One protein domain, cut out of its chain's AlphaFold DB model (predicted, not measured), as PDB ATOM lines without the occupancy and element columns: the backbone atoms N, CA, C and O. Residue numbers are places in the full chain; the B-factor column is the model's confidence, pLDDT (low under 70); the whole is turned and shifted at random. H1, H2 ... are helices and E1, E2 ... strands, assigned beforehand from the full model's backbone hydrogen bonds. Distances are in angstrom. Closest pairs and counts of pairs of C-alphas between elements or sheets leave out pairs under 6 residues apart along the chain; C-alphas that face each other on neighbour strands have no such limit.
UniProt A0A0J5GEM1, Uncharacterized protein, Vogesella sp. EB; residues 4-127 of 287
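This is residues 4 to 127 of the 287 residues of an uncharacterized protein of Vogesella sp. EB (UniProt A0A0J5GEM1). A small, twisted wall of four short parallel strands has H4 over one face, while the helices H1, H2 and H3 gather side by side beyond the end of the sheet toward which its strands run. From H3 a long link, residues 68 to 85, comes back past the edge strand E2 to H4. The printed part has 124 residues, with the elements E1, H1, E2, H2, H3, H4, E3 and E4 in that order along the chain; the sheet's order is E2, E1, E3, E4. The class is mixed, helices and strands, with 58 residues, under half, in named elements. The whole is compact, with a radius of gyration of the C-alphas of 13.6 A, and rounded, with spans of 39 by 33 by 27 A.

E1, residues 4 to 7, begins at C-alpha 4 (17.154, -4.819, 64.556). H1 is residues 16 to 23, 10.4 A long, and E2 is residues 32 to 35. H2, residues 41 to 53, is 18.3 A long. H3, residues 57 to 67, is 15.9 A long and begins at C-alpha 57 (48.050, -9.986, 64.968). H4, residues 86 to 96, is 15.5 A long. E3 is residues 101 to 104, and E4, residues 113 to 115, ends at C-alpha 115 (24.047, -16.146, 74.026).

E1 and E3 are parallel at 9 degrees, with N 103 and O 6 at 2.8 A, within hydrogen-bond range. E2 and E1 are parallel at 56 degrees, with N 5 and O 33 at 2.8 A. E3 and E4 are parallel at 39 degrees, with N 114 and O 102 at 2.8 A. From edge to edge the strands' lines turn by 101 degrees. E1, H1 and E2 form a strand-helix-strand unit, two parallel neighbour strands with a helix between, whose crossover is right-handed. H4 is on the sheet at a height of 10.1 A, making two layers, a sheet with a helix on one face; it runs along the strands, at 11 degrees to E3 on the local plane. The closest C-alphas of H4 and E1 are those of Val 90 and Ala 6, 7.3 A apart. H1, with residues 22 to 23, and H2, with residues 41 to 45, only graze the sheet. H2 and H3 form a helical hairpin: they touch at His 53 and Leu 59, C-alphas 5.2 A apart, at a shallow tilt of 6 degrees, opposite ways. H1 touches H3 at Ala 16 and Ile 62, C-alphas 5.1 A apart, at a shallow tilt of 23 degrees, the same way. H1 and H2 are apart. In the four helices every O i to N i+4 pair is within hydrogen-bond range.

The C-alphas farthest apart, those of Thr 57 and Arg 96, are 39.8 A apart. The link from H3 to H4 is long, with 18 residues, and its residues 74 to 75 pair with residues 34 to 35 of E2, parallel. Residues 116 to 127 hold no named element. The printed part has no cut, and no printed residue is under 70 in pLDDT.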
ATOM      1  N   GLU A   4      16.112  -5.614  63.902       93.69
ATOM      2  CA  GLU A   4      17.154  -4.819  64.556       93.69
ATOM      3  C   GLU A   4      17.783  -5.586  65.727       93.69
ATOM      4  O   GLU A   4      17.087  -6.064  66.621       93.69
ATOM      5  N   PHE A   5      19.113  -5.656  65.749       95.81
ATOM      6  CA  PHE A   5      19.882  -6.321  66.795       95.81
ATOM      7  C   PHE A   5      20.696  -5.309  67.596       95.81
ATOM      8  O   PHE A   5      21.437  -4.511  67.016       95.81
ATOM      9  N   ALA A   6      20.644  -5.393  68.923       95.88
ATOM     10  CA  ALA A   6      21.723  -4.870  69.759       95.88
ATOM     11  C   ALA A   6      22.814  -5.941  69.854       95.88
ATOM     12  O   ALA A   6      22.523  -7.083  70.195       95.88
ATOM     13  N   VAL A   7      24.059  -5.597  69.530       96.56
ATOM     14  CA  VAL A   7      25.178  -6.551  69.547       96.56
ATOM     15  C   VAL A   7      26.216  -6.072  70.542       96.56
ATOM     16  O   VAL A   7      26.714  -4.957  70.409       96.56
ATOM     17  N   GLU A   8      26.552  -6.895  71.526       95.50
ATOM     18  CA  GLU A   8      27.558  -6.556  72.523       95.50
ATOM     19  C   GLU A   8      28.940  -6.411  71.859       95.50
ATOM     20  O   GLU A   8      29.434  -7.368  71.248       95.50
ATOM     21  N   PRO A   9      29.603  -5.245  71.978       95.25
ATOM     22  CA  PRO A   9      30.898  -5.016  71.347       95.25
ATOM     23  C   PRO A   9      31.973  -6.025  71.766       95.25
ATOM     24  O   PRO A   9      32.714  -6.523  70.921       95.25
ATOM     25  N   ALA A  10      32.034  -6.358  73.058       94.38
ATOM     26  CA  ALA A  10      33.011  -7.292  73.614       94.38
ATOM     27  C   ALA A  10      32.710  -8.764  73.270       94.38
ATOM     28  O   ALA A  10      33.617  -9.602  73.262       94.38
ATOM     29  N   ALA A  11      31.461  -9.099  72.929       93.31
ATOM     30  CA  ALA A  11      31.085 -10.474  72.609       93.31
ATOM     31  C   ALA A  11      31.646 -10.954  71.264       93.31
ATOM     32  O   ALA A  11      31.895 -12.146  71.080       93.31
ATOM     33  N   ILE A  12      31.854 -10.039  70.317       95.25
ATOM     34  CA  ILE A  12      32.185 -10.386  68.927       95.25
ATOM     35  C   ILE A  12      33.682 -10.299  68.608       95.25
ATOM     36  O   ILE A  12      34.083 -10.643  67.499       95.25
ATOM     37  N   VAL A  13      34.509  -9.840  69.553       96.31
ATOM     38  CA  VAL A  13      35.947  -9.578  69.340       96.31
ATOM     39  C   VAL A  13      36.867 -10.675  69.878       96.31
ATOM     40  O   VAL A  13      38.079 -10.518  69.807       96.31
ATOM     41  N   GLU A  14      36.343 -11.806  70.362       93.38
ATOM     42  CA  GLU A  14      37.175 -12.928  70.853       93.38
ATOM     43  C   GLU A  14      38.164 -13.439  69.798       93.38
ATOM     44  O   GLU A  14      39.281 -13.835  70.114       93.38
ATOM     45  N   SER A  15      37.760 -13.404  68.528       94.94
ATOM     46  CA  SER A  15      38.625 -13.664  67.381       94.94
ATOM     47  C   SER A  15      38.098 -12.944  66.141       94.94
ATOM     48  O   SER A  15      36.914 -12.622  66.028       94.94
ATOM     49  N   ALA A  16      38.965 -12.739  65.156       95.38
ATOM     50  CA  ALA A  16      38.620 -12.217  63.843       95.38
ATOM     51  C   ALA A  16      37.655 -13.141  63.085       95.38
ATOM     52  O   ALA A  16      36.872 -12.655  62.264       95.38
ATOM     53  N   LEU A  17      37.701 -14.453  63.354       94.69
ATOM     54  CA  LEU A  17      36.745 -15.419  62.814       94.69
ATOM     55  C   LEU A  17      35.357 -15.207  63.419       94.69
ATOM     56  O   LEU A  17      34.389 -15.108  62.672       94.69
ATOM     57  N   ARG A  18      35.266 -15.065  64.749       93.69
ATOM     58  CA  ARG A  18      34.001 -14.772  65.442       93.69
ATOM     59  C   ARG A  18      33.409 -13.453  64.963       93.69
ATOM     60  O   ARG A  18      32.238 -13.409  64.603       93.69
ATOM     61  N   PHE A  19      34.233 -12.412  64.860       95.62
ATOM     62  CA  PHE A  19      33.808 -11.128  64.310       95.62
ATOM     63  C   PHE A  19      33.212 -11.297  62.907       95.62
ATOM     64  O   PHE A  19      32.111 -10.829  62.637       95.62
ATOM     65  N   GLN A  20      33.911 -12.001  62.012       94.62
ATOM     66  CA  GLN A  20      33.430 -12.231  60.651       94.62
ATOM     67  C   GLN A  20      32.117 -13.018  60.619       94.62
ATOM     68  O   GLN A  20      31.178 -12.564  59.973       94.62
ATOM     69  N   TYR A  21      32.052 -14.142  61.339       93.25
ATOM     70  CA  TYR A  21      30.871 -15.003  61.416       93.25
ATOM     71  C   TYR A  21      29.628 -14.237  61.874       93.25
ATOM     72  O   TYR A  21      28.519 -14.512  61.422       93.25
ATOM     73  N   VAL A  22      29.804 -13.264  62.772       94.31
ATOM     74  CA  VAL A  22      28.698 -12.429  63.230       94.31
ATOM     75  C   VAL A  22      28.315 -11.399  62.179       94.31
ATOM     76  O   VAL A  22      27.152 -11.331  61.789       94.31
ATOM     77  N   ILE A  23      29.280 -10.613  61.699       94.94
ATOM     78  CA  ILE A  23      29.015  -9.482  60.802       94.94
ATOM     79  C   ILE A  23      28.446  -9.925  59.449       94.94
ATOM     80  O   ILE A  23      27.591  -9.228  58.913       94.94
ATOM     81  N   GLU A  24      28.846 -11.082  58.914       92.94
ATOM     82  CA  GLU A  24      28.349 -11.579  57.618       92.94
ATOM     83  C   GLU A  24      26.847 -11.901  57.609       92.94
ATOM     84  O   GLU A  24      26.245 -12.000  56.544       92.94
ATOM     85  N   LYS A  25      26.220 -12.036  58.785       93.12
ATOM     86  CA  LYS A  25      24.776 -12.278  58.907       93.12
ATOM     87  C   LYS A  25      23.953 -10.994  58.839       93.12
ATOM     88  O   LYS A  25      22.723 -11.073  58.837       93.12
ATOM     89  N   PHE A  26      24.601  -9.831  58.824       93.69
ATOM     90  CA  PHE A  26      23.953  -8.527  58.850       93.69
ATOM     91  C   PHE A  26      24.051  -7.801  57.511       93.69
ATOM     92  O   PHE A  26      25.046  -7.859  56.794       93.69
ATOM     93  N   GLY A  27      22.998  -7.052  57.218       92.12
ATOM     94  CA  GLY A  27      22.785  -6.304  55.994       92.12
ATOM     95  C   GLY A  27      21.287  -6.150  55.766       92.12
ATOM     96  O   GLY A  27      20.506  -7.051  56.074       92.12
ATOM     97  N   ILE A  28      20.856  -5.025  55.192       90.88
ATOM     98  CA  ILE A  28      19.427  -4.838  54.907       90.88
ATOM     99  C   ILE A  28      18.881  -5.975  54.036       90.88
ATOM    100  O   ILE A  28      17.797  -6.455  54.342       90.88
ATOM    101  N   SER A  29      19.624  -6.453  53.029       89.50
ATOM    102  CA  SER A  29      19.232  -7.593  52.176       89.50
ATOM    103  C   SER A  29      19.101  -8.918  52.933       89.50
ATOM    104  O   SER A  29      18.314  -9.776  52.535       89.50
ATOM    105  N   GLU A  30      19.817  -9.051  54.049       91.00
ATOM    106  CA  GLU A  30      19.751 -10.191  54.964       91.00
ATOM    107  C   GLU A  30      18.551 -10.105  55.917       91.00
ATOM    108  O   GLU A  30      18.292 -11.022  56.692       91.00
ATOM    109  N   GLY A  31      17.801  -8.998  55.892       92.31
ATOM    110  CA  GLY A  31      16.690  -8.762  56.810       92.31
ATOM    111  C   GLY A  31      17.149  -8.573  58.255       92.31
ATOM    112  O   GLY A  31      16.357  -8.774  59.173       92.31
ATOM    113  N   ARG A  32      18.418  -8.214  58.479       93.25
ATOM    114  CA  ARG A  32      19.005  -8.049  59.814       93.25
ATOM    115  C   ARG A  32      19.972  -6.887  59.829       93.25
ATOM    116  O   ARG A  32      20.834  -6.787  58.965       93.25
ATOM    117  N   VAL A  33      19.881  -6.038  60.840       94.25
ATOM    118  CA  VAL A  33      20.775  -4.888  61.000       94.25
ATOM    119  C   VAL A  33      21.252  -4.798  62.439       94.25
ATOM    120  O   VAL A  33      20.527  -5.144  63.367       94.25
ATOM    121  N   ILE A  34      22.478  -4.333  62.621       95.44
ATOM    122  CA  ILE A  34      23.051  -3.969  63.909       95.44
ATOM    123  C   ILE A  34      22.623  -2.536  64.197       95.44
ATOM    124  O   ILE A  34      22.850  -1.632  63.386       95.44
ATOM    125  N   SER A  35      22.021  -2.318  65.358       94.25
ATOM    126  CA  SER A  35      21.785  -0.976  65.868       94.25
ATOM    127  C   SER A  35      23.118  -0.324  66.209       94.25
ATOM    128  O   SER A  35      23.933  -0.907  66.925       94.25
ATOM    129  N   GLU A  36      23.355   0.900  65.738       92.31
ATOM    130  CA  GLU A  36      24.474   1.727  66.199       92.31
ATOM    131  C   GLU A  36      24.194   2.251  67.615       92.31
ATOM    132  O   GLU A  36      24.029   3.452  67.842       92.31
ATOM    133  N   PHE A  37      24.094   1.319  68.563       91.88
ATOM    134  CA  PHE A  37      23.689   1.577  69.929       91.88
ATOM    135  C   PHE A  37      24.649   0.938  70.955       91.88
ATOM    136  O   PHE A  37      24.928  -0.262  70.876       91.88
ATOM    137  N   PRO A  38      25.128   1.715  71.945       89.50
ATOM    138  CA  PRO A  38      24.976   3.168  72.052       89.50
ATOM    139  C   PRO A  38      25.674   3.892  70.893       89.50
ATOM    140  O   PRO A  38      26.409   3.284  70.106       89.50
ATOM    141  N   ALA A  39      25.450   5.205  70.787       82.19
ATOM    142  CA  ALA A  39      26.139   6.024  69.798       82.19
ATOM    143  C   ALA A  39      27.654   5.752  69.845       82.19
ATOM    144  O   ALA A  39      28.245   5.683  70.922       82.19
ATOM    145  N   LYS A  40      28.290   5.624  68.673       86.69
ATOM    146  CA  LYS A  40      29.695   5.196  68.518       86.69
ATOM    147  C   LYS A  40      29.951   3.721  68.857       86.69
ATOM    148  O   LYS A  40      31.066   3.385  69.246       86.69
ATOM    149  N   TRP A  41      28.990   2.828  68.620       93.31
ATOM    150  CA  TRP A  41      29.167   1.373  68.752       93.31
ATOM    151  C   TRP A  41      30.493   0.854  68.161       93.31
ATOM    152  O   TRP A  41      31.237   0.146  68.833       93.31
ATOM    153  N   LYS A  42      30.879   1.304  66.955       93.69
ATOM    154  CA  LYS A  42      32.175   0.949  66.331       93.69
ATOM    155  C   LYS A  42      33.391   1.269  67.207       93.69
ATOM    156  O   LYS A  42      34.375   0.536  67.173       93.69
ATOM    157  N   LYS A  43      33.339   2.363  67.972       93.38
ATOM    158  CA  LYS A  43      34.404   2.754  68.901       93.38
ATOM    159  C   LYS A  43      34.488   1.779  70.075       93.38
ATOM    160  O   LYS A  43      35.590   1.388  70.429       93.38
ATOM    161  N   LEU A  44      33.351   1.341  70.616       94.38
ATOM    162  CA  LEU A  44      33.331   0.343  71.689       94.38
ATOM    163  C   LEU A  44      33.906  -0.996  71.222       94.38
ATOM    164  O   LEU A  44      34.671  -1.620  71.946       94.38
ATOM    165  N   VAL A  45      33.608  -1.406  69.985       95.81
ATOM    166  CA  VAL A  45      34.208  -2.617  69.398       95.81
ATOM    167  C   VAL A  45      35.726  -2.457  69.266       95.81
ATOM    168  O   VAL A  45      36.472  -3.379  69.579       95.81
ATOM    169  N   TYR A  46      36.196  -1.280  68.835       95.88
ATOM    170  CA  TYR A  46      37.627  -0.972  68.761       95.88
ATOM    171  C   TYR A  46      38.301  -1.065  70.138       95.88
ATOM    172  O   TYR A  46      39.347  -1.695  70.267       95.88
ATOM    173  N   GLU A  47      37.705  -0.447  71.160       95.75
ATOM    174  CA  GLU A  47      38.217  -0.448  72.535       95.75
ATOM    175  C   GLU A  47      38.250  -1.871  73.117       95.75
ATOM    176  O   GLU A  47      39.279  -2.277  73.656       95.75
ATOM    177  N   ALA A  48      37.193  -2.660  72.914       96.00
ATOM    178  CA  ALA A  48      37.140  -4.056  73.346       96.00
ATOM    179  C   ALA A  48      38.202  -4.922  72.641       96.00
ATOM    180  O   ALA A  48      38.913  -5.689  73.287       96.00
ATOM    181  N   ALA A  49      38.379  -4.759  71.324       97.06
ATOM    182  CA  ALA A  49      39.408  -5.482  70.578       97.06
ATOM    183  C   ALA A  49      40.827  -5.124  71.052       97.06
ATOM    184  O   ALA A  49      41.685  -6.002  71.149       97.06
ATOM    185  N   GLN A  50      41.080  -3.844  71.355       96.50
ATOM    186  CA  GLN A  50      42.361  -3.379  71.893       96.50
ATOM    187  C   GLN A  50      42.674  -4.004  73.251       96.50
ATOM    188  O   GLN A  50      43.808  -4.418  73.469       96.50
ATOM    189  N   GLN A  51      41.685  -4.084  74.143       96.44
ATOM    190  CA  GLN A  51      41.852  -4.689  75.464       96.44
ATOM    191  C   GLN A  51      42.161  -6.191  75.374       96.44
ATOM    192  O   GLN A  51      43.086  -6.664  76.028       96.44
ATOM    193  N   GLU A  52      41.451  -6.926  74.516       95.62
ATOM    194  CA  GLU A  52      41.570  -8.387  74.396       95.62
ATOM    195  C   GLU A  52      42.857  -8.838  73.665       95.62
ATOM    196  O   GLU A  52      43.514  -9.835  74.007       95.62
ATOM    197  N   HIS A  53      43.250  -8.088  72.628       96.69
ATOM    198  CA  HIS A  53      44.268  -8.516  71.661       96.69
ATOM    199  C   HIS A  53      45.463  -7.575  71.544       96.69
ATOM    200  O   HIS A  53      46.162  -7.605  70.529       96.69
ATOM    201  N   HIS A  54      45.732  -6.754  72.563       94.75
ATOM    202  CA  HIS A  54      46.853  -5.815  72.544       94.75
ATOM    203  C   HIS A  54      48.172  -6.484  72.113       94.75
ATOM    204  O   HIS A  54      48.574  -7.510  72.663       94.75
ATOM    205  N   GLY A  55      48.835  -5.914  71.102       91.94
ATOM    206  CA  GLY A  55      50.100  -6.425  70.562       91.94
ATOM    207  C   GLY A  55      50.001  -7.721  69.741       91.94
ATOM    208  O   GLY A  55      51.027  -8.220  69.284       91.94
ATOM    209  N   LYS A  56      48.799  -8.271  69.522       95.31
ATOM    210  CA  LYS A  56      48.585  -9.508  68.753       95.31
ATOM    211  C   LYS A  56      48.147  -9.196  67.321       95.31
ATOM    212  O   LYS A  56      47.396  -8.257  67.073       95.31
ATOM    213  N   THR A  57      48.510 -10.060  66.371       94.94
ATOM    214  CA  THR A  57      48.050  -9.986  64.968       94.94
ATOM    215  C   THR A  57      46.521 -10.007  64.839       94.94
ATOM    216  O   THR A  57      45.968  -9.465  63.883       94.94
ATOM    217  N   GLU A  58      45.831 -10.622  65.802       95.56
ATOM    218  CA  GLU A  58      44.370 -10.721  65.822       95.56
ATOM    219  C   GLU A  58      43.688  -9.351  65.887       95.56
ATOM    220  O   GLU A  58      42.715  -9.118  65.167       95.56
ATOM    221  N   LEU A  59      44.265  -8.412  66.645       96.44
ATOM    222  CA  LEU A  59      43.806  -7.030  66.706       96.44
ATOM    223  C   LEU A  59      43.784  -6.410  65.308       96.44
ATOM    224  O   LEU A  59      42.744  -5.930  64.865       96.44
ATOM    225  N   THR A  60      44.895  -6.485  64.571       96.12
ATOM    226  CA  THR A  60      45.004  -5.918  63.218       96.12
ATOM    227  C   THR A  60      43.930  -6.467  62.279       96.12
ATOM    228  O   THR A  60      43.315  -5.702  61.536       96.12
ATOM    229  N   LYS A  61      43.644  -7.775  62.341       96.25
ATOM    230  CA  LYS A  61      42.586  -8.395  61.528       96.25
ATOM    231  C   LYS A  61      41.198  -7.858  61.883       96.25
ATOM    232  O   LYS A  61      40.413  -7.573  60.983       96.25
ATOM    233  N   ILE A  62      40.886  -7.739  63.175       96.50
ATOM    234  CA  ILE A  62      39.594  -7.223  63.645       96.50
ATOM    235  C   ILE A  62      39.426  -5.761  63.220       96.50
ATOM    236  O   ILE A  62      38.393  -5.404  62.654       96.50
ATOM    237  N   LEU A  63      40.449  -4.926  63.415       95.06
ATOM    238  CA  LEU A  63      40.402  -3.507  63.053       95.06
ATOM    239  C   LEU A  63      40.165  -3.292  61.555       95.06
ATOM    240  O   LEU A  63      39.346  -2.449  61.181       95.06
ATOM    241  N   GLU A  64      40.818  -4.086  60.703       95.12
ATOM    242  CA  GLU A  64      40.595  -4.021  59.257       95.12
ATOM    243  C   GLU A  64      39.151  -4.412  58.898       95.12
ATOM    244  O   GLU A  64      38.500  -3.737  58.101       95.12
ATOM    245  N   LYS A  65      38.585  -5.435  59.549       94.19
ATOM    246  CA  LYS A  65      37.181  -5.829  59.341       94.19
ATOM    247  C   LYS A  65      36.184  -4.768  59.829       94.19
ATOM    248  O   LYS A  65      35.189  -4.523  59.150       94.19
ATOM    249  N   ILE A  66      36.441  -4.100  60.958       93.19
ATOM    250  CA  ILE A  66      35.599  -2.994  61.461       93.19
ATOM    251  C   ILE A  66      35.593  -1.822  60.471       93.19
ATOM    252  O   ILE A  66      34.546  -1.210  60.228       93.19
ATOM    253  N   LYS A  67      36.756  -1.508  59.888       91.38
ATOM    254  CA  LYS A  67      36.911  -0.428  58.905       91.38
ATOM    255  C   LYS A  67      36.057  -0.665  57.656       91.38
ATOM    256  O   LYS A  67      35.448   0.280  57.159       91.38
ATOM    257  N   HIS A  68      35.961  -1.917  57.210       90.06
ATOM    258  CA  HIS A  68      35.179  -2.329  56.035       90.06
ATOM    259  C   HIS A  68      33.776  -2.845  56.365       90.06
ATOM    260  O   HIS A  68      33.156  -3.515  55.543       90.06
ATOM    261  N   LEU A  69      33.252  -2.534  57.554       90.12
ATOM    262  CA  LEU A  69      31.914  -2.965  57.945       90.12
ATOM    263  C   LEU A  69      30.860  -2.420  56.954       90.12
ATOM    264  O   LEU A  69      30.843  -1.202  56.716       90.12
ATOM    265  N   PRO A  70      29.976  -3.273  56.395       87.38
ATOM    266  CA  PRO A  70      29.008  -2.848  55.389       87.38
ATOM    267  C   PRO A  70      28.118  -1.706  55.889       87.38
ATOM    268  O   PRO A  70      27.558  -1.760  56.984       87.38
ATOM    269  N   LYS A  71      27.948  -0.656  55.076       85.25
ATOM    270  CA  LYS A  71      27.146   0.528  55.451       85.25
ATOM    271  C   LYS A  71      25.674   0.203  55.725       85.25
ATOM    272  O   LYS A  71      25.010   0.967  56.411       85.25
ATOM    273  N   ASN A  72      25.171  -0.896  55.171       88.56
ATOM    274  CA  ASN A  72      23.811  -1.392  55.360       88.56
ATOM    275  C   ASN A  72      23.698  -2.428  56.497       88.56
ATOM    276  O   ASN A  72      22.599  -2.915  56.743       88.56
ATOM    277  N   ALA A  73      24.799  -2.774  57.173       92.50
ATOM    278  CA  ALA A  73      24.791  -3.671  58.326       92.50
ATOM    279  C   ALA A  73      24.655  -2.907  59.647       92.50
ATOM    280  O   ALA A  73      23.958  -3.383  60.529       92.50
ATOM    281  N   LEU A  74      25.279  -1.731  59.789       93.25
ATOM    282  CA  LEU A  74      25.194  -0.900  60.997       93.25
ATOM    283  C   LEU A  74      24.340   0.342  60.741       93.25
ATOM    284  O   LEU A  74      24.686   1.163  59.890       93.25
ATOM    285  N   ILE A  75      23.253   0.494  61.496       90.88
ATOM    286  CA  ILE A  75      22.231   1.512  61.258       90.88
ATOM    287  C   ILE A  75      21.982   2.347  62.516       90.88
ATOM    288  O   ILE A  75      21.728   1.820  63.595       90.88
ATOM    289  N   SER A  76      22.006   3.672  62.364       88.25
ATOM    290  CA  SER A  76      21.705   4.616  63.442       88.25
ATOM    291  C   SER A  76      20.212   4.939  63.482       88.25
ATOM    292  O   SER A  76      19.700   5.613  62.591       88.25
ATOM    293  N   LEU A  77      19.501   4.475  64.513       82.06
ATOM    294  CA  LEU A  77      18.056   4.712  64.677       82.06
ATOM    295  C   LEU A  77      17.720   5.838  65.667       82.06
ATOM    296  O   LEU A  77      16.598   5.889  66.173       82.06
ATOM    297  N   ALA A  78      18.670   6.747  65.922       80.50
ATOM    298  CA  ALA A  78      18.511   7.894  66.824       80.50
ATOM    299  C   ALA A  78      18.010   7.509  68.232       80.50
ATOM    300  O   ALA A  78      17.231   8.230  68.854       80.50
ATOM    301  N   ARG A  79      18.451   6.349  68.726       87.00
ATOM    302  CA  ARG A  79      18.215   5.920  70.108       87.00
ATOM    303  C   ARG A  79      18.968   6.863  71.070       87.00
ATOM    304  O   ARG A  79      20.052   7.335  70.711       87.00
ATOM    305  N   PRO A  80      18.410   7.177  72.253       85.25
ATOM    306  CA  PRO A  80      19.027   8.102  73.199       85.25
ATOM    307  C   PRO A  80      20.404   7.596  73.625       85.25
ATOM    308  O   PRO A  80      20.599   6.404  73.838       85.25
ATOM    309  N   ALA A  81      21.375   8.496  73.765       72.94
ATOM    310  CA  ALA A  81      22.678   8.104  74.283       72.94
ATOM    311  C   ALA A  81      22.529   7.652  75.747       72.94
ATOM    312  O   ALA A  81      22.108   8.434  76.597       72.94
ATOM    313  N   GLY A  82      22.854   6.390  76.026       77.19
ATOM    314  CA  GLY A  82      23.005   5.884  77.388       77.19
ATOM    315  C   GLY A  82      24.376   6.235  77.970       77.19
ATOM    316  O   GLY A  82      25.325   6.508  77.232       77.19
ATOM    317  N   THR A  83      24.489   6.205  79.296       78.44
ATOM    318  CA  THR A  83      25.755   6.367  80.027       78.44
ATOM    319  C   THR A  83      25.958   5.186  80.964       78.44
ATOM    320  O   THR A  83      25.031   4.851  81.697       78.44
ATOM    321  N   GLY A  84      27.158   4.610  80.987       84.81
ATOM    322  CA  GLY A  84      27.498   3.488  81.866       84.81
ATOM    323  C   GLY A  84      27.929   2.247  81.091       84.81
ATOM    324  O   GLY A  84      28.398   2.356  79.955       84.81
ATOM    325  N   ASP A  85      27.792   1.093  81.739       89.12
ATOM    326  CA  ASP A  85      28.073  -0.214  81.149       89.12
ATOM    327  C   ASP A  85      27.136  -0.518  79.968       89.12
ATOM    328  O   ASP A  85      25.977  -0.094  79.949       89.12
ATOM    329  N   TRP A  86      27.640  -1.245  78.966       92.19
ATOM    330  CA  TRP A  86      26.877  -1.542  77.751       92.19
ATOM    331  C   TRP A  86      25.624  -2.384  78.027       92.19
ATOM    332  O   TRP A  86      24.585  -2.169  77.396       92.19
ATOM    333  N   LEU A  87      25.695  -3.330  78.961       91.00
ATOM    334  CA  LEU A  87      24.578  -4.219  79.246       91.00
ATOM    335  C   LEU A  87      23.432  -3.452  79.912       91.00
ATOM    336  O   LEU A  87      22.276  -3.608  79.517       91.00
ATOM    337  N   ASP A  88      23.754  -2.564  80.853       91.62
ATOM    338  CA  ASP A  88      22.773  -1.746  81.572       91.62
ATOM    339  C   ASP A  88      22.033  -0.778  80.641       91.62
ATOM    340  O   ASP A  88      20.802  -0.668  80.680       91.62
ATOM    341  N   ILE A  89      22.761  -0.102  79.745       93.31
ATOM    342  CA  ILE A  89      22.146   0.824  78.782       93.31
ATOM    343  C   ILE A  89      21.270   0.087  77.762       93.31
ATOM    344  O   ILE A  89      20.226   0.610  77.374       93.31
ATOM    345  N   VAL A  90      21.656  -1.124  77.338       93.81
ATOM    346  CA  VAL A  90      20.847  -1.942  76.423       93.81
ATOM    347  C   VAL A  90      19.617  -2.492  77.120       93.81
ATOM    348  O   VAL A  90      18.543  -2.447  76.527       93.81
ATOM    349  N   LYS A  91      19.732  -2.934  78.377       93.38
ATOM    350  CA  LYS A  91      18.593  -3.336  79.216       93.38
ATOM    351  C   LYS A  91      17.551  -2.221  79.294       93.38
ATOM    352  O   LYS A  91      16.390  -2.438  78.945       93.38
ATOM    353  N   ALA A  92      17.976  -1.022  79.689       92.69
ATOM    354  CA  ALA A  92      17.088   0.130  79.825       92.69
ATOM    355  C   ALA A  92      16.442   0.528  78.486       92.69
ATOM    356  O   ALA A  92      15.235   0.762  78.406       92.69
ATOM    357  N   GLU A  93      17.232   0.569  77.412       93.81
ATOM    358  CA  GLU A  93      16.730   0.944  76.094       93.81
ATOM    359  C   GLU A  93      15.806  -0.121  75.494       93.81
ATOM    360  O   GLU A  93      14.797   0.238  74.894       93.81
ATOM    361  N   HIS A  94      16.085  -1.412  75.690       93.94
ATOM    362  CA  HIS A  94      15.225  -2.503  75.229       93.94
ATOM    363  C   HIS A  94      13.860  -2.482  75.937       93.94
ATOM    364  O   HIS A  94      12.843  -2.763  75.312       93.94
ATOM    365  N   GLN A  95      13.799  -2.086  77.214       92.06
ATOM    366  CA  GLN A  95      12.522  -1.886  77.914       92.06
ATOM    367  C   GLN A  95      11.722  -0.702  77.347       92.06
ATOM    368  O   GLN A  95      10.499  -0.777  77.238       92.06
ATOM    369  N   ARG A  96      12.400   0.392  76.975       92.00
ATOM    370  CA  ARG A  96      11.763   1.598  76.420       92.00
ATOM    371  C   ARG A  96      11.316   1.408  74.969       92.00
ATOM    372  O   ARG A  96      10.229   1.830  74.582       92.00
ATOM    373  N   GLN A  97      12.190   0.833  74.154       91.12
ATOM    374  CA  GLN A  97      12.002   0.569  72.737       91.12
ATOM    375  C   GLN A  97      12.726  -0.744  72.399       91.12
ATOM    376  O   GLN A  97      13.929  -0.718  72.120       91.12
ATOM    377  N   PRO A  98      12.013  -1.882  72.395       93.31
ATOM    378  CA  PRO A  98      12.621  -3.185  72.164       93.31
ATOM    379  C   PRO A  98      13.459  -3.242  70.886       93.31
ATOM    380  O   PRO A  98      13.123  -2.648  69.858       93.31
ATOM    381  N   PHE A  99      14.582  -3.942  70.984       94.44
ATOM    382  CA  PHE A  99      15.265  -4.524  69.828       94.44
ATOM    383  C   PHE A  99      14.535  -5.819  69.464       94.44
ATOM    384  O   PHE A  99      13.916  -6.412  70.342       94.44
ATOM    385  N   ASP A 100      14.633  -6.295  68.223       94.06
ATOM    386  CA  ASP A 100      14.088  -7.619  67.891       94.06
ATOM    387  C   ASP A 100      14.895  -8.738  68.564       94.06
ATOM    388  O   ASP A 100      14.348  -9.789  68.885       94.06
ATOM    389  N   TRP A 101      16.206  -8.523  68.740       95.88
ATOM    390  CA  TRP A 101      17.123  -9.451  69.404       95.88
ATOM    391  C   TRP A 101      18.295  -8.712  70.060       95.88
ATOM    392  O   TRP A 101      18.729  -7.656  69.591       95.88
ATOM    393  N   VAL A 102      18.858  -9.299  71.116       96.81
ATOM    394  CA  VAL A 102      20.093  -8.819  71.757       96.81
ATOM    395  C   VAL A 102      21.141  -9.933  71.732       96.81
ATOM    396  O   VAL A 102      20.927 -10.991  72.308       96.81
ATOM    397  N   LEU A 103      22.278  -9.730  71.064       95.94
ATOM    398  CA  LEU A 103      23.407 -10.667  71.098       95.94
ATOM    399  C   LEU A 103      24.378 -10.240  72.189       95.94
ATOM    400  O   LEU A 103      24.927  -9.142  72.123       95.94
ATOM    401  N   THR A 104      24.593 -11.109  73.168       94.25
ATOM    402  CA  THR A 104      25.380 -10.806  74.371       94.25
ATOM    403  C   THR A 104      26.008 -12.083  74.932       94.25
ATOM    404  O   THR A 104      25.559 -13.191  74.629       94.25
ATOM    405  N   LYS A 105      27.066 -11.941  75.728       92.00
ATOM    406  CA  LYS A 105      27.638 -13.004  76.571       92.00
ATOM    407  C   LYS A 105      26.850 -13.218  77.860       92.00
ATOM    408  O   LYS A 105      26.931 -14.287  78.452       92.00
ATOM    409  N   SER A 106      26.071 -12.226  78.273       91.44
ATOM    410  CA  SER A 106      25.276 -12.252  79.501       91.44
ATOM    411  C   SER A 106      23.806 -12.006  79.161       91.44
ATOM    412  O   SER A 106      23.324 -10.876  79.267       91.44
ATOM    413  N   PRO A 107      23.098 -13.023  78.628       90.19
ATOM    414  CA  PRO A 107      21.707 -12.890  78.199       90.19
ATOM    415  C   PRO A 107      20.723 -12.816  79.370       90.19
ATOM    416  O   PRO A 107      19.529 -12.607  79.148       90.19
ATOM    417  N   GLU A 108      21.189 -13.011  80.604       86.94
ATOM    418  CA  GLU A 108      20.331 -12.988  81.776       86.94
ATOM    419  C   GLU A 108      19.603 -11.637  81.881       86.94
ATOM    420  O   GLU A 108      20.181 -10.564  81.689       86.94
ATOM    421  N   GLU A 109      18.310 -11.697  82.213       83.38
ATOM    422  CA  GLU A 109      17.453 -10.528  82.479       83.38
ATOM    423  C   GLU A 109      17.088  -9.664  81.254       83.38
ATOM    424  O   GLU A 109      16.436  -8.630  81.413       83.38
ATOM    425  N   ILE A 110      17.443 -10.079  80.031       88.50
ATOM    426  CA  ILE A 110      17.059  -9.385  78.793       88.50
ATOM    427  C   ILE A 110      16.127 -10.274  77.963       88.50
ATOM    428  O   ILE A 110      16.498 -11.357  77.509       88.50
ATOM    429  N   GLY A 111      14.904  -9.799  77.719       86.56
ATOM    430  CA  GLY A 111      13.989 -10.454  76.784       86.56
ATOM    431  C   GLY A 111      14.601 -10.535  75.383       86.56
ATOM    432  O   GLY A 111      15.209  -9.577  74.920       86.56
ATOM    433  N   GLN A 112      14.461 -11.680  74.706       91.50
ATOM    434  CA  GLN A 112      15.025 -11.902  73.360       91.50
ATOM    435  C   GLN A 112      16.560 -11.757  73.295       91.50
ATOM    436  O   GLN A 112      17.122 -11.552  72.215       91.50
ATOM    437  N   ALA A 113      17.263 -11.880  74.426       93.81
ATOM    438  CA  ALA A 113      18.707 -12.027  74.399       93.81
ATOM    439  C   ALA A 113      19.124 -13.443  74.003       93.81
ATOM    440  O   ALA A 113      18.488 -14.435  74.357       93.81
ATOM    441  N   VAL A 114      20.216 -13.520  73.252       93.62
ATOM    442  CA  VAL A 114      20.787 -14.756  72.735       93.62
ATOM    443  C   VAL A 114      22.248 -14.791  73.132       93.62
ATOM    444  O   VAL A 114      23.007 -13.870  72.809       93.62
ATOM    445  N   HIS A 115      22.639 -15.876  73.800       93.56
ATOM    446  CA  HIS A 115      24.047 -16.146  74.026       93.56
ATOM    447  C   HIS A 115      24.730 -16.412  72.690       93.56
ATOM    448  O   HIS A 115      24.274 -17.246  71.906       93.56
ATOM    449  N   LEU A 116      25.842 -15.735  72.430       88.75
ATOM    450  CA  LEU A 116      26.469 -15.778  71.114       88.75
ATOM    451  C   LEU A 116      26.980 -17.184  70.723       88.75
ATOM    452  O   LEU A 116      26.955 -17.525  69.545       88.75
ATOM    453  N   ASP A 117      27.355 -18.029  71.690       89.44
ATOM    454  CA  ASP A 117      27.720 -19.438  71.422       89.44
ATOM    455  C   ASP A 117      26.524 -20.331  71.057       89.44
ATOM    456  O   ASP A 117      26.702 -21.367  70.426       89.44
ATOM    457  N   ALA A 118      25.304 -19.929  71.422       89.62
ATOM    458  CA  ALA A 118      24.067 -20.608  71.034       89.62
ATOM    459  C   ALA A 118      23.456 -20.010  69.750       89.62
ATOM    460  O   ALA A 118      22.365 -20.397  69.330       89.62
ATOM    461  N   TRP A 119      24.134 -19.038  69.125       93.19
ATOM    462  CA  TRP A 119      23.657 -18.348  67.932       93.19
ATOM    463  C   TRP A 119      24.138 -19.036  66.647       93.19
ATOM    464  O   TRP A 119      25.017 -18.564  65.914       93.19
ATOM    465  N   ASP A 120      23.544 -20.195  66.381       88.56
ATOM    466  CA  ASP A 120      23.768 -20.985  65.174       88.56
ATOM    467  C   ASP A 120      22.712 -20.724  64.084       88.56
ATOM    468  O   ASP A 120      21.743 -19.992  64.284       88.56
ATOM    469  N   ALA A 121      22.906 -21.338  62.911       85.00
ATOM    470  CA  ALA A 121      22.047 -21.185  61.734       85.00
ATOM    471  C   ALA A 121      20.566 -21.561  61.958       85.00
ATOM    472  O   ALA A 121      19.709 -21.073  61.223       85.00
ATOM    473  N   GLY A 122      20.259 -22.415  62.939       88.69
ATOM    474  CA  GLY A 122      18.897 -22.826  63.274       88.69
ATOM    475  C   GLY A 122      18.162 -21.832  64.174       88.69
ATOM    476  O   GLY A 122      16.941 -21.934  64.331       88.69
ATOM    477  N   HIS A 123      18.870 -20.859  64.749       92.06
ATOM    478  CA  HIS A 123      18.287 -19.928  65.704       92.06
ATOM    479  C   HIS A 123      17.154 -19.082  65.069       92.06
ATOM    480  O   HIS A 123      17.338 -18.516  63.986       92.06
ATOM    481  N   PRO A 124      15.992 -18.894  65.736       91.25
ATOM    482  CA  PRO A 124      14.850 -18.139  65.192       91.25
ATOM    483  C   PRO A 124      15.177 -16.709  64.731       91.25
ATOM    484  O   PRO A 124      14.580 -16.175  63.790       91.25
ATOM    485  N   SER A 125      16.165 -16.075  65.364       91.25
ATOM    486  CA  SER A 125      16.634 -14.741  64.974       91.25
ATOM    487  C   SER A 125      17.257 -14.705  63.570       91.25
ATOM    488  O   SER A 125      17.159 -13.680  62.890       91.25
ATOM    489  N   LEU A 126      17.799 -15.829  63.087       90.62
ATOM    490  CA  LEU A 126      18.393 -15.978  61.755       90.62
ATOM    491  C   LEU A 126      17.417 -16.445  60.676       90.62
ATOM    492  O   LEU A 126      17.767 -16.426  59.498       90.62
ATOM    493  N   GLN A 127      16.187 -16.812  61.038       86.50
ATOM    494  CA  GLN A 127      15.180 -17.167  60.042       86.50
ATOM    495  C   GLN A 127      14.932 -15.976  59.102       86.50
ATOM    496  O   GLN A 127      14.520 -14.890  59.534       86.50
TER     497      GLN A 127